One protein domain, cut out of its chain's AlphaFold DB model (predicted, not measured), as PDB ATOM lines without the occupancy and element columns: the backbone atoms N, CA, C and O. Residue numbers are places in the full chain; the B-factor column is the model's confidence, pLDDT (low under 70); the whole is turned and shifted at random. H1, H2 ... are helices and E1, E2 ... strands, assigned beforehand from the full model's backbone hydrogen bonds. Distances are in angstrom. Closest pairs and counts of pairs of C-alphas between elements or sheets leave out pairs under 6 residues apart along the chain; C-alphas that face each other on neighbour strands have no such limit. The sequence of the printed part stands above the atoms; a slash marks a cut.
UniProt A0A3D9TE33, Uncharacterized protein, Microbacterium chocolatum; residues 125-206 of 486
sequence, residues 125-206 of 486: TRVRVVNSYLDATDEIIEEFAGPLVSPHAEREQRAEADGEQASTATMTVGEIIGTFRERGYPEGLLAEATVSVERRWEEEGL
ATOM      1  N   THR A 125     192.212 195.851  93.661       83.69
ATOM      2  CA  THR A 125     191.024 196.313  92.945       83.69
ATOM      3  C   THR A 125     189.795 195.651  93.532       83.69
ATOM      4  O   THR A 125     189.711 194.429  93.595       83.69
ATOM      5  N   ARG A 126     188.825 196.462  93.951       83.88
ATOM      6  CA  ARG A 126     187.508 195.996  94.362       83.88
ATOM      7  C   ARG A 126     186.513 196.278  93.254       83.88
ATOM      8  O   ARG A 126     186.340 197.424  92.845       83.88
ATOM      9  N   VAL A 127     185.834 195.227  92.821       84.88
ATOM     10  CA  VAL A 127     184.875 195.294  91.726       84.88
ATOM     11  C   VAL A 127     183.480 194.979  92.245       84.88
ATOM     12  O   VAL A 127     183.293 193.990  92.948       84.88
ATOM     13  N   ARG A 128     182.500 195.825  91.918       86.00
ATOM     14  CA  ARG A 128     181.099 195.657  92.327       86.00
ATOM     15  C   ARG A 128     180.184 195.792  91.121       86.00
ATOM     16  O   ARG A 128     180.342 196.724  90.340       86.00
ATOM     17  N   VAL A 129     179.206 194.903  91.008       87.38
ATOM     18  CA  VAL A 129     178.108 195.052  90.050       87.38
ATOM     19  C   VAL A 129     177.002 195.843  90.734       87.38
ATOM     20  O   VAL A 129     176.528 195.449  91.793       87.38
ATOM     21  N   VAL A 130     176.606 196.963  90.140       89.44
ATOM     22  CA  VAL A 130     175.547 197.835  90.646       89.44
ATOM     23  C   VAL A 130     174.383 197.753  89.672       89.44
ATOM     24  O   VAL A 130     174.470 198.261  88.554       89.44
ATOM     25  N   ASN A 131     173.288 197.117  90.087       89.69
ATOM     26  CA  ASN A 131     172.086 196.990  89.266       89.69
ATOM     27  C   ASN A 131     170.847 197.662  89.893       89.69
ATOM     28  O   ASN A 131     169.881 197.999  89.209       89.69
ATOM     29  N   SER A 132     170.875 197.942  91.187       90.62
ATOM     30  CA  SER A 132     169.741 198.484  91.928       90.62
ATOM     31  C   SER A 132     170.144 199.654  92.823       90.62
ATOM     32  O   SER A 132     171.322 199.921  93.059       90.62
ATOM     33  N   TYR A 133     169.147 200.364  93.353       92.44
ATOM     34  CA  TYR A 133     169.389 201.372  94.386       92.44
ATOM     35  C   TYR A 133     169.895 200.760  95.698       92.44
ATOM     36  O   TYR A 133     170.528 201.466  96.478       92.44
ATOM     37  N   LEU A 134     169.641 199.469  95.942       89.62
ATOM     38  CA  LEU A 134     170.179 198.757  97.101       89.62
ATOM     39  C   LEU A 134     171.682 198.523  96.931       89.62
ATOM     40  O   LEU A 134     172.434 198.880  97.825       89.62
ATOM     41  N   ASP A 135     172.137 198.103  95.750       88.25
ATOM     42  CA  ASP A 135     173.578 197.964  95.479       88.25
ATOM     43  C   ASP A 135     174.301 199.321  95.599       88.25
ATOM     44  O   ASP A 135     175.387 199.428  96.166       88.25
ATOM     45  N   ALA A 136     173.664 200.397  95.117       88.50
ATOM     46  CA  ALA A 136     174.172 201.760  95.285       88.50
ATOM     47  C   ALA A 136     174.192 202.206  96.763       88.50
ATOM     48  O   ALA A 136     175.035 203.017  97.156       88.50
ATOM     49  N   THR A 137     173.271 201.679  97.574       90.50
ATOM     50  CA  THR A 137     173.222 201.890  99.025       90.50
ATOM     51  C   THR A 137     174.354 201.138  99.719       90.50
ATOM     52  O   THR A 137     175.036 201.718 100.556       90.50
ATOM     53  N   ASP A 138     174.627 199.892  99.350       88.00
ATOM     54  CA  ASP A 138     175.738 199.132  99.930       88.00
ATOM     55  C   ASP A 138     177.082 199.819  99.643       88.00
ATOM     56  O   ASP A 138     177.906 199.991 100.544       88.00
ATOM     57  N   GLU A 139     177.257 200.338  98.424       84.38
ATOM     58  CA  GLU A 139     178.439 201.111  98.043       84.38
ATOM     59  C   GLU A 139     178.641 202.358  98.934       84.38
ATOM     60  O   GLU A 139     179.759 202.627  99.383       84.38
ATOM     61  N   ILE A 140     177.565 203.103  99.238       86.19
ATOM     62  CA  ILE A 140     177.646 204.302 100.089       86.19
ATOM     63  C   ILE A 140     177.887 203.944 101.559       86.19
ATOM     64  O   ILE A 140     178.607 204.655 102.263       86.19
ATOM     65  N   ILE A 141     177.304 202.839 102.035       86.06
ATOM     66  CA  ILE A 141     177.516 202.351 103.398       86.06
ATOM     67  C   ILE A 141     178.992 202.035 103.589       86.06
ATOM     68  O   ILE A 141     179.581 202.511 104.552       86.06
ATOM     69  N   GLU A 142     179.612 201.288 102.681       80.31
ATOM     70  CA  GLU A 142     181.029 200.935 102.795       80.31
ATOM     71  C   GLU A 142     181.947 202.162 102.828       80.31
ATOM     72  O   GLU A 142     182.928 202.184 103.576       80.31
ATOM     73  N   GLU A 143     181.618 203.199 102.056       79.94
ATOM     74  CA  GLU A 143     182.368 204.452 102.032       79.94
ATOM     75  C   GLU A 143     182.265 205.219 103.357       79.94
ATOM     76  O   GLU A 143     183.278 205.589 103.956       79.94
ATOM     77  N   PHE A 144     181.044 205.437 103.848       78.25
ATOM     78  CA  PHE A 144     180.799 206.298 105.008       78.25
ATOM     79  C   PHE A 144     180.902 205.567 106.344       78.25
ATOM     80  O   PHE A 144     181.202 206.185 107.374       78.25
ATOM     81  N   ALA A 145     180.661 204.260 106.358       70.50
ATOM     82  CA  ALA A 145     180.861 203.387 107.506       70.50
ATOM     83  C   ALA A 145     182.281 202.811 107.568       70.50
ATOM     84  O   ALA A 145     182.506 201.979 108.448       70.50
ATOM     85  N   GLY A 146     183.203 203.254 106.687       61.00
ATOM     86  CA  GLY A 146     184.612 202.837 106.632       61.00
ATOM     87  C   GLY A 146     185.169 202.506 108.017       61.00
ATOM     88  O   GLY A 146     184.841 203.177 108.996       61.00
ATOM     89  N   PRO A 147     185.903 201.399 108.143       42.59
ATOM     90  CA  PRO A 147     185.609 200.422 109.172       42.59
ATOM     91  C   PRO A 147     185.839 200.967 110.589       42.59
ATOM     92  O   PRO A 147     186.810 201.679 110.835       42.59
ATOM     93  N   LEU A 148     184.999 200.551 111.547       40.34
ATOM     94  CA  LEU A 148     185.247 200.767 112.984       40.34
ATOM     95  C   LEU A 148     186.589 200.163 113.458       40.34
ATOM     96  O   LEU A 148     187.095 200.562 114.499       40.34
ATOM     97  N   VAL A 149     187.194 199.267 112.675       31.53
ATOM     98  CA  VAL A 149     188.583 198.788 112.752       31.53
ATOM     99  C   VAL A 149     188.933 198.318 111.345       31.53
ATOM    100  O   VAL A 149     188.233 197.448 110.854       31.53
ATOM    101  N   SER A 150     189.964 198.829 110.666       34.91
ATOM    102  CA  SER A 150     190.439 198.172 109.434       34.91
ATOM    103  C   SER A 150     191.159 196.883 109.824       34.91
ATOM    104  O   SER A 150     192.299 196.984 110.281       34.91
ATOM    105  N   PRO A 151     190.583 195.677 109.669       38.59
ATOM    106  CA  PRO A 151     191.286 194.471 110.030       38.59
ATOM    107  C   PRO A 151     191.894 193.946 108.734       38.59
ATOM    108  O   PRO A 151     191.314 193.108 108.049       38.59
ATOM    109  N   HIS A 152     193.057 194.482 108.360       41.81
ATOM    110  CA  HIS A 152     193.859 193.867 107.297       41.81
ATOM    111  C   HIS A 152     194.104 192.379 107.631       41.81
ATOM    112  O   HIS A 152     193.984 191.518 106.770       41.81
ATOM    113  N   ALA A 153     194.282 192.086 108.926       41.59
ATOM    114  CA  ALA A 153     194.495 190.747 109.465       41.59
ATOM    115  C   ALA A 153     193.287 189.790 109.349       41.59
ATOM    116  O   ALA A 153     193.495 188.594 109.183       41.59
ATOM    117  N   GLU A 154     192.035 190.266 109.412       42.06
ATOM    118  CA  GLU A 154     190.859 189.379 109.258       42.06
ATOM    119  C   GLU A 154     190.448 189.210 107.787       42.06
ATOM    120  O   GLU A 154     189.754 188.254 107.440       42.06
ATOM    121  N   ARG A 155     190.868 190.131 106.909       49.97
ATOM    122  CA  ARG A 155     190.551 190.094 105.475       49.97
ATOM    123  C   ARG A 155     191.458 189.155 104.695       49.97
ATOM    124  O   ARG A 155     190.930 188.409 103.884       49.97
ATOM    125  N   GLU A 156     192.757 189.116 104.987       46.88
ATOM    126  CA  GLU A 156     193.662 188.116 104.390       46.88
ATOM    127  C   GLU A 156     193.201 186.680 104.707       46.88
ATOM    128  O   GLU A 156     193.190 185.828 103.825       46.88
ATOM    129  N   GLN A 157     192.674 186.438 105.914       40.69
ATOM    130  CA  GLN A 157     192.132 185.129 106.307       40.69
ATOM    131  C   GLN A 157     190.792 184.761 105.643       40.69
ATOM    132  O   GLN A 157     190.467 183.578 105.558       40.69
ATOM    133  N   ARG A 158     189.996 185.736 105.174       43.12
ATOM    134  CA  ARG A 158     188.767 185.472 104.393       43.12
ATOM    135  C   ARG A 158     189.030 185.382 102.890       43.12
ATOM    136  O   ARG A 158     188.430 184.536 102.239       43.12
ATOM    137  N   ALA A 159     189.958 186.181 102.369       44.75
ATOM    138  CA  ALA A 159     190.432 186.123 100.986       44.75
ATOM    139  C   ALA A 159     190.953 184.722 100.614       44.75
ATOM    140  O   ALA A 159     190.624 184.178  99.559       44.75
ATOM    141  N   GLU A 160     191.702 184.098 101.531       41.81
ATOM    142  CA  GLU A 160     192.176 182.715 101.393       41.81
ATOM    143  C   GLU A 160     191.055 181.666 101.517       41.81
ATOM    144  O   GLU A 160     191.175 180.577 100.955       41.81
ATOM    145  N   ALA A 161     189.956 181.975 102.214       39.53
ATOM    146  CA  ALA A 161     188.833 181.055 102.408       39.53
ATOM    147  C   ALA A 161     187.821 181.069 101.244       39.53
ATOM    148  O   ALA A 161     187.249 180.026 100.933       39.53
ATOM    149  N   ASP A 162     187.638 182.216 100.579       41.78
ATOM    150  CA  ASP A 162     186.650 182.406  99.504       41.78
ATOM    151  C   ASP A 162     187.236 182.243  98.084       41.78
ATOM    152  O   ASP A 162     186.545 182.462  97.088       41.78
ATOM    153  N   GLY A 163     188.504 181.828  97.962       36.44
ATOM    154  CA  GLY A 163     189.158 181.650  96.662       36.44
ATOM    155  C   GLY A 163     189.320 182.971  95.908       36.44
ATOM    156  O   GLY A 163     189.121 183.017  94.692       36.44
ATOM    157  N   GLU A 164     189.643 184.050  96.631       42.31
ATOM    158  CA  GLU A 164     189.847 185.377  96.058       42.31
ATOM    159  C   GLU A 164     191.053 185.321  95.109       42.31
ATOM    160  O   GLU A 164     192.216 185.234  95.503       42.31
ATOM    161  N   GLN A 165     190.754 185.267  93.813       44.75
ATOM    162  CA  GLN A 165     191.754 185.176  92.764       44.75
ATOM    163  C   GLN A 165     192.540 186.487  92.758       44.75
ATOM    164  O   GLN A 165     191.994 187.540  92.422       44.75
ATOM    165  N   ALA A 166     193.815 186.424  93.149       42.91
ATOM    166  CA  ALA A 166     194.738 187.545  93.066       42.91
ATOM    167  C   ALA A 166     194.832 188.010  91.605       42.91
ATOM    168  O   ALA A 166     195.540 187.430  90.782       42.91
ATOM    169  N   SER A 167     194.054 189.040  91.278       49.34
ATOM    170  CA  SER A 167     194.168 189.789  90.035       49.34
ATOM    171  C   SER A 167     195.581 190.363  89.972       49.34
ATOM    172  O   SER A 167     196.079 190.915  90.958       49.34
ATOM    173  N   THR A 168     196.266 190.192  88.838       56.53
ATOM    174  CA  THR A 168     197.559 190.843  88.630       56.53
ATOM    175  C   THR A 168     197.369 192.347  88.819       56.53
ATOM    176  O   THR A 168     196.362 192.912  88.385       56.53
ATOM    177  N   ALA A 169     198.332 193.018  89.460       61.75
ATOM    178  CA  ALA A 169     198.257 194.454  89.760       61.75
ATOM    179  C   ALA A 169     197.999 195.339  88.517       61.75
ATOM    180  O   ALA A 169     197.695 196.524  88.650       61.75
ATOM    181  N   THR A 170     198.106 194.759  87.323       73.94
ATOM    182  CA  THR A 170     198.020 195.387  86.012       73.94
ATOM    183  C   THR A 170     196.735 195.082  85.244       73.94
ATOM    184  O   THR A 170     196.617 195.578  84.132       73.94
ATOM    185  N   MET A 171     195.779 194.301  85.777       83.31
ATOM    186  CA  MET A 171     194.534 194.045  85.035       83.31
ATOM    187  C   MET A 171     193.840 195.360  84.683       83.31
ATOM    188  O   MET A 171     193.542 196.166  85.568       83.31
ATOM    189  N   THR A 172     193.561 195.557  83.404       87.19
ATOM    190  CA  THR A 172     192.824 196.704  82.879       87.19
ATOM    191  C   THR A 172     191.338 196.593  83.214       87.19
ATOM    192  O   THR A 172     190.806 195.522  83.520       87.19
ATOM    193  N   VAL A 173     190.621 197.712  83.123       86.38
ATOM    194  CA  VAL A 173     189.160 197.732  83.298       86.38
ATOM    195  C   VAL A 173     188.469 196.842  82.257       86.38
ATOM    196  O   VAL A 173     187.524 196.132  82.594       86.38
ATOM    197  N   GLY A 174     188.974 196.812  81.020       87.56
ATOM    198  CA  GLY A 174     188.448 195.955  79.955       87.56
ATOM    199  C   GLY A 174     188.576 194.464  80.274       87.56
ATOM    200  O   GLY A 174     187.608 193.722  80.111       87.56
ATOM    201  N   GLU A 175     189.725 194.031  80.797       88.56
ATOM    202  CA  GLU A 175     189.927 192.642  81.233       88.56
ATOM    203  C   GLU A 175     189.003 192.283  82.399       88.56
ATOM    204  O   GLU A 175     188.371 191.228  82.375       88.56
ATOM    205  N   ILE A 176     188.853 193.183  83.381       86.25
ATOM    206  CA  ILE A 176     187.910 193.001  84.493       86.25
ATOM    207  C   ILE A 176     186.495 192.783  83.951       86.25
ATOM    208  O   ILE A 176     185.857 191.796  84.308       86.25
ATOM    209  N   ILE A 177     186.011 193.646  83.055       85.88
ATOM    210  CA  ILE A 177     184.678 193.508  82.444       85.88
ATOM    211  C   ILE A 177     184.552 192.196  81.660       85.88
ATOM    212  O   ILE A 177     183.520 191.528  81.755       85.88
ATOM    213  N   GLY A 178     185.600 191.797  80.931       86.69
ATOM    214  CA  GLY A 178     185.665 190.517  80.223       86.69
ATOM    215  C   GLY A 178     185.344 189.336  81.140       86.69
ATOM    216  O   GLY A 178     184.465 188.534  80.818       86.69
ATOM    217  N   THR A 179     185.928 189.310  82.344       86.00
ATOM    218  CA  THR A 179     185.657 188.239  83.321       86.00
ATOM    219  C   THR A 179     184.194 188.176  83.772       86.00
ATOM    220  O   THR A 179     183.689 187.090  84.054       86.00
ATOM    221  N   PHE A 180     183.473 189.303  83.827       82.69
ATOM    222  CA  PHE A 180     182.043 189.297  84.162       82.69
ATOM    223  C   PHE A 180     181.198 188.748  83.017       82.69
ATOM    224  O   PHE A 180     180.256 187.995  83.267       82.69
ATOM    225  N   ARG A 181     181.538 189.081  81.769       81.19
ATOM    226  CA  ARG A 181     180.808 188.597  80.588       81.19
ATOM    227  C   ARG A 181     180.933 187.083  80.430       81.19
ATOM    228  O   ARG A 181     179.945 186.416  80.138       81.19
ATOM    229  N   GLU A 182     182.110 186.533  80.709       86.81
ATOM    230  CA  GLU A 182     182.372 185.090  80.632       86.81
ATOM    231  C   GLU A 182     181.619 184.267  81.692       86.81
ATOM    232  O   GLU A 182     181.367 183.082  81.487       86.81
ATOM    233  N   ARG A 183     181.196 184.885  82.805       84.38
ATOM    234  CA  ARG A 183     180.442 184.210  83.881       84.38
ATOM    235  C   ARG A 183     178.974 183.922  83.542       84.38
ATOM    236  O   ARG A 183     178.318 183.224  84.311       84.38
ATOM    237  N   GLY A 184     178.455 184.421  82.416       79.06
ATOM    238  CA  GLY A 184     177.124 184.053  81.912       79.06
ATOM    239  C   GLY A 184     175.941 184.639  82.695       79.06
ATOM    240  O   GLY A 184     174.927 183.964  82.871       79.06
ATOM    241  N   TYR A 185     176.049 185.879  83.182       80.75
ATOM    242  CA  TYR A 185     174.916 186.563  83.819       80.75
ATOM    243  C   TYR A 185     173.742 186.778  82.841       80.75
ATOM    244  O   TYR A 185     173.970 186.935  81.639       80.75
ATOM    245  N   PRO A 186     172.487 186.844  83.332       81.06
ATOM    246  CA  PRO A 186     171.325 187.101  82.482       81.06
ATOM    247  C   PRO A 186     171.445 188.416  81.700       81.06
ATOM    248  O   PRO A 186     171.776 189.453  82.273       81.06
ATOM    249  N   GLU A 187     171.101 188.400  80.411       79.19
ATOM    250  CA  GLU A 187     171.250 189.556  79.510       79.19
ATOM    251  C   GLU A 187     170.501 190.803  80.010       79.19
ATOM    252  O   GLU A 187     171.057 191.896  80.019       79.19
ATOM    253  N   GLY A 188     169.284 190.632  80.538       76.62
ATOM    254  CA  GLY A 188     168.508 191.739  81.111       76.62
ATOM    255  C   GLY A 188     169.125 192.357  82.374       76.62
ATOM    256  O   GLY A 188     168.856 193.517  82.674       76.62
ATOM    257  N   LEU A 189     169.960 191.610  83.107       76.06
ATOM    258  CA  LEU A 189     170.743 192.139  84.229       76.06
ATOM    259  C   LEU A 189     171.930 192.954  83.704       76.06
ATOM    260  O   LEU A 189     172.189 194.056  84.176       76.06
ATOM    261  N   LEU A 190     172.638 192.401  82.715       80.69
ATOM    262  CA  LEU A 190     173.821 193.016  82.119       80.69
ATOM    263  C   LEU A 190     173.492 194.328  81.407       80.69
ATOM    264  O   LEU A 190     174.259 195.274  81.541       80.69
ATOM    265  N   ALA A 191     172.343 194.389  80.723       82.25
ATOM    266  CA  ALA A 191     171.893 195.531  79.928       82.25
ATOM    267  C   ALA A 191     171.882 196.863  80.690       82.25
ATOM    268  O   ALA A 191     171.951 197.929  80.086       82.25
ATOM    269  N   GLU A 192     171.776 196.808  82.017       81.62
ATOM    270  CA  GLU A 192     171.628 197.996  82.849       81.62
ATOM    271  C   GLU A 192     172.497 198.015  84.091       81.62
ATOM    272  O   GLU A 192     172.443 198.963  84.883       81.62
ATOM    273  N   ALA A 193     173.307 196.987  84.277       87.44
ATOM    274  CA  ALA A 193     174.283 196.968  85.335       87.44
ATOM    275  C   ALA A 193     175.439 197.910  84.993       87.44
ATOM    276  O   ALA A 193     175.920 197.977  83.862       87.44
ATOM    277  N   THR A 194     175.916 198.613  86.011       90.94
ATOM    278  CA  THR A 194     177.243 199.220  85.974       90.94
ATOM    279  C   THR A 194     178.206 198.375  86.780       90.94
ATOM    280  O   THR A 194     177.815 197.668  87.710       90.94
ATOM    281  N   VAL A 195     179.486 198.472  86.448       89.44
ATOM    282  CA  VAL A 195     180.564 197.948  87.275       89.44
ATOM    283  C   VAL A 195     181.286 199.120  87.920       89.44
ATOM    284  O   VAL A 195     181.771 200.015  87.234       89.44
ATOM    285  N   SER A 196     181.344 199.128  89.247       89.31
ATOM    286  CA  SER A 196     182.210 200.021  90.015       89.31
ATOM    287  C   SER A 196     183.548 199.322  90.233       89.31
ATOM    288  O   SER A 196     183.597 198.241  90.824       89.31
ATOM    289  N   VAL A 197     184.621 199.927  89.732       89.12
ATOM    290  CA  VAL A 197     186.007 199.474  89.852       89.12
ATOM    291  C   VAL A 197     186.745 200.465  90.743       89.12
ATOM    292  O   VAL A 197     187.179 201.525  90.302       89.12
ATOM    293  N   GLU A 198     186.873 200.123  92.019       88.75
ATOM    294  CA  GLU A 198     187.627 200.899  93.000       88.75
ATOM    295  C   GLU A 198     189.037 200.321  93.103       88.75
ATOM    296  O   GLU A 198     189.216 199.196  93.571       88.75
ATOM    297  N   ARG A 199     190.045 201.081  92.676       88.44
ATOM    298  CA  ARG A 199     191.448 200.662  92.773       88.44
ATOM    299  C   ARG A 199     192.120 201.313  93.977       88.44
ATOM    300  O   ARG A 199     191.719 202.376  94.449       88.44
ATOM    301  N   ARG A 200     193.166 200.681  94.491       89.56
ATOM    302  CA  ARG A 200     194.080 201.273  95.463       89.56
ATOM    303  C   ARG A 200     195.494 200.826  95.150       89.56
ATOM    304  O   ARG A 200     195.723 199.632  94.992       89.56
ATOM    305  N   TRP A 201     196.412 201.780  95.084       90.75
ATOM    306  CA  TRP A 201     197.822 201.533  94.806       90.75
ATOM    307  C   TRP A 201     198.664 201.670  96.069       90.75
ATOM    308  O   TRP A 201     198.540 202.657  96.796       90.75
ATOM    309  N   GLU A 202     199.523 200.688  96.316       90.00
ATOM    310  CA  GLU A 202     200.385 200.593  97.493       90.00
ATOM    311  C   GLU A 202     201.774 200.083  97.102       90.00
ATOM    312  O   GLU A 202     201.956 199.467  96.053       90.00
ATOM    313  N   GLU A 203     202.766 200.315  97.957       88.06
ATOM    314  CA  GLU A 203     204.100 199.732  97.811       88.06
ATOM    315  C   GLU A 203     204.554 199.134  99.142       88.06
ATOM    316  O   GLU A 203     204.232 199.633 100.229       88.06
ATOM    317  N   GLU A 204     205.331 198.059  99.050       78.44
ATOM    318  CA  GLU A 204     205.988 197.464 100.201       78.44
ATOM    319  C   GLU A 204     206.911 198.488 100.888       78.44
ATOM    320  O   GLU A 204     207.695 199.193 100.254       78.44
ATOM    321  N   GLY A 205     206.784 198.612 102.212       75.25
ATOM    322  CA  GLY A 205     207.527 199.591 103.015       75.25
ATOM    323  C   GLY A 205     206.787 200.902 103.301       75.25
ATOM    324  O   GLY A 205     207.212 201.645 104.183       75.25
ATOM    325  N   LEU A 206     205.638 201.164 102.664       83.00
ATOM    326  CA  LEU A 206     204.842 202.377 102.899       83.00
ATOM    327  C   LEU A 206     203.693 202.176 103.911       83.00
ATOM    328  O   LEU A 206     202.661 202.836 103.832       83.00
TER     329      LEU A 206
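What this domain is: This is residues 125 to 206 of the 486 residues of an uncharacterized protein of Microbacterium chocolatum (UniProt A0A3D9TE33). A ribbon of two strands, E1 and E2, runs through the middle of a loose, elongated domain, with H1 on one side of it and H3 on the other. Residues 140 to 155 and 157 to 163, which take in most of H2, stand free of this ribbon, and H4 lies near one end of the long axis. The printed part has 82 residues, with the order E1, H1, H2, H3, H4, E2; the sheet E1 - E2 is antiparallel and the class is mixed, helices and strands. The radius of gyration of the C-alphas is 14.8 A, and the spans are 43 by 28 by 23 A.

Where its parts are: E1, residues 125 to 130, begins at C-alpha 125 (191.024, 196.313, 92.945) and is 15.7 A long. H1, residues 133 to 144, measures 16.3 A. H2 is residues 152 to 159, H3 residues 173 to 182 at 14.6 A, and H4 residues 187 to 190. E2, residues 194 to 202, measures 25.9 A and ends at C-alpha 202 (200.385, 200.593, 97.493).

How they stand to each other: E1 and E2 are antiparallel at 165 degrees; N 126 and O 198 are within hydrogen-bond range at 2.8 A, as are N 196 and O 128 at 2.8 A. The closest C-alphas of E1 and H1 are those of Val 130 and Ala 136, 6.2 A apart. Those of H3 and E2 are Val 173 and Val 197, 7.5 A apart. E1 and H3 are near each other, with 6 pairs of C-alphas within 10 A. H2 is apart from H1 and H3, among others. In H1 and H3 every O i to N i+4 pair is within hydrogen-bond range, in H2 3 of 4, and H4 is too short for such a pair.

The domain as a whole: The C-alphas farthest apart, Gly 188 and Gly 205, are 45.4 A from each other. The printed part has no cut. The link from H2 to H3, 13 residues, is long. Residues 146 to 169 have pLDDT under 70.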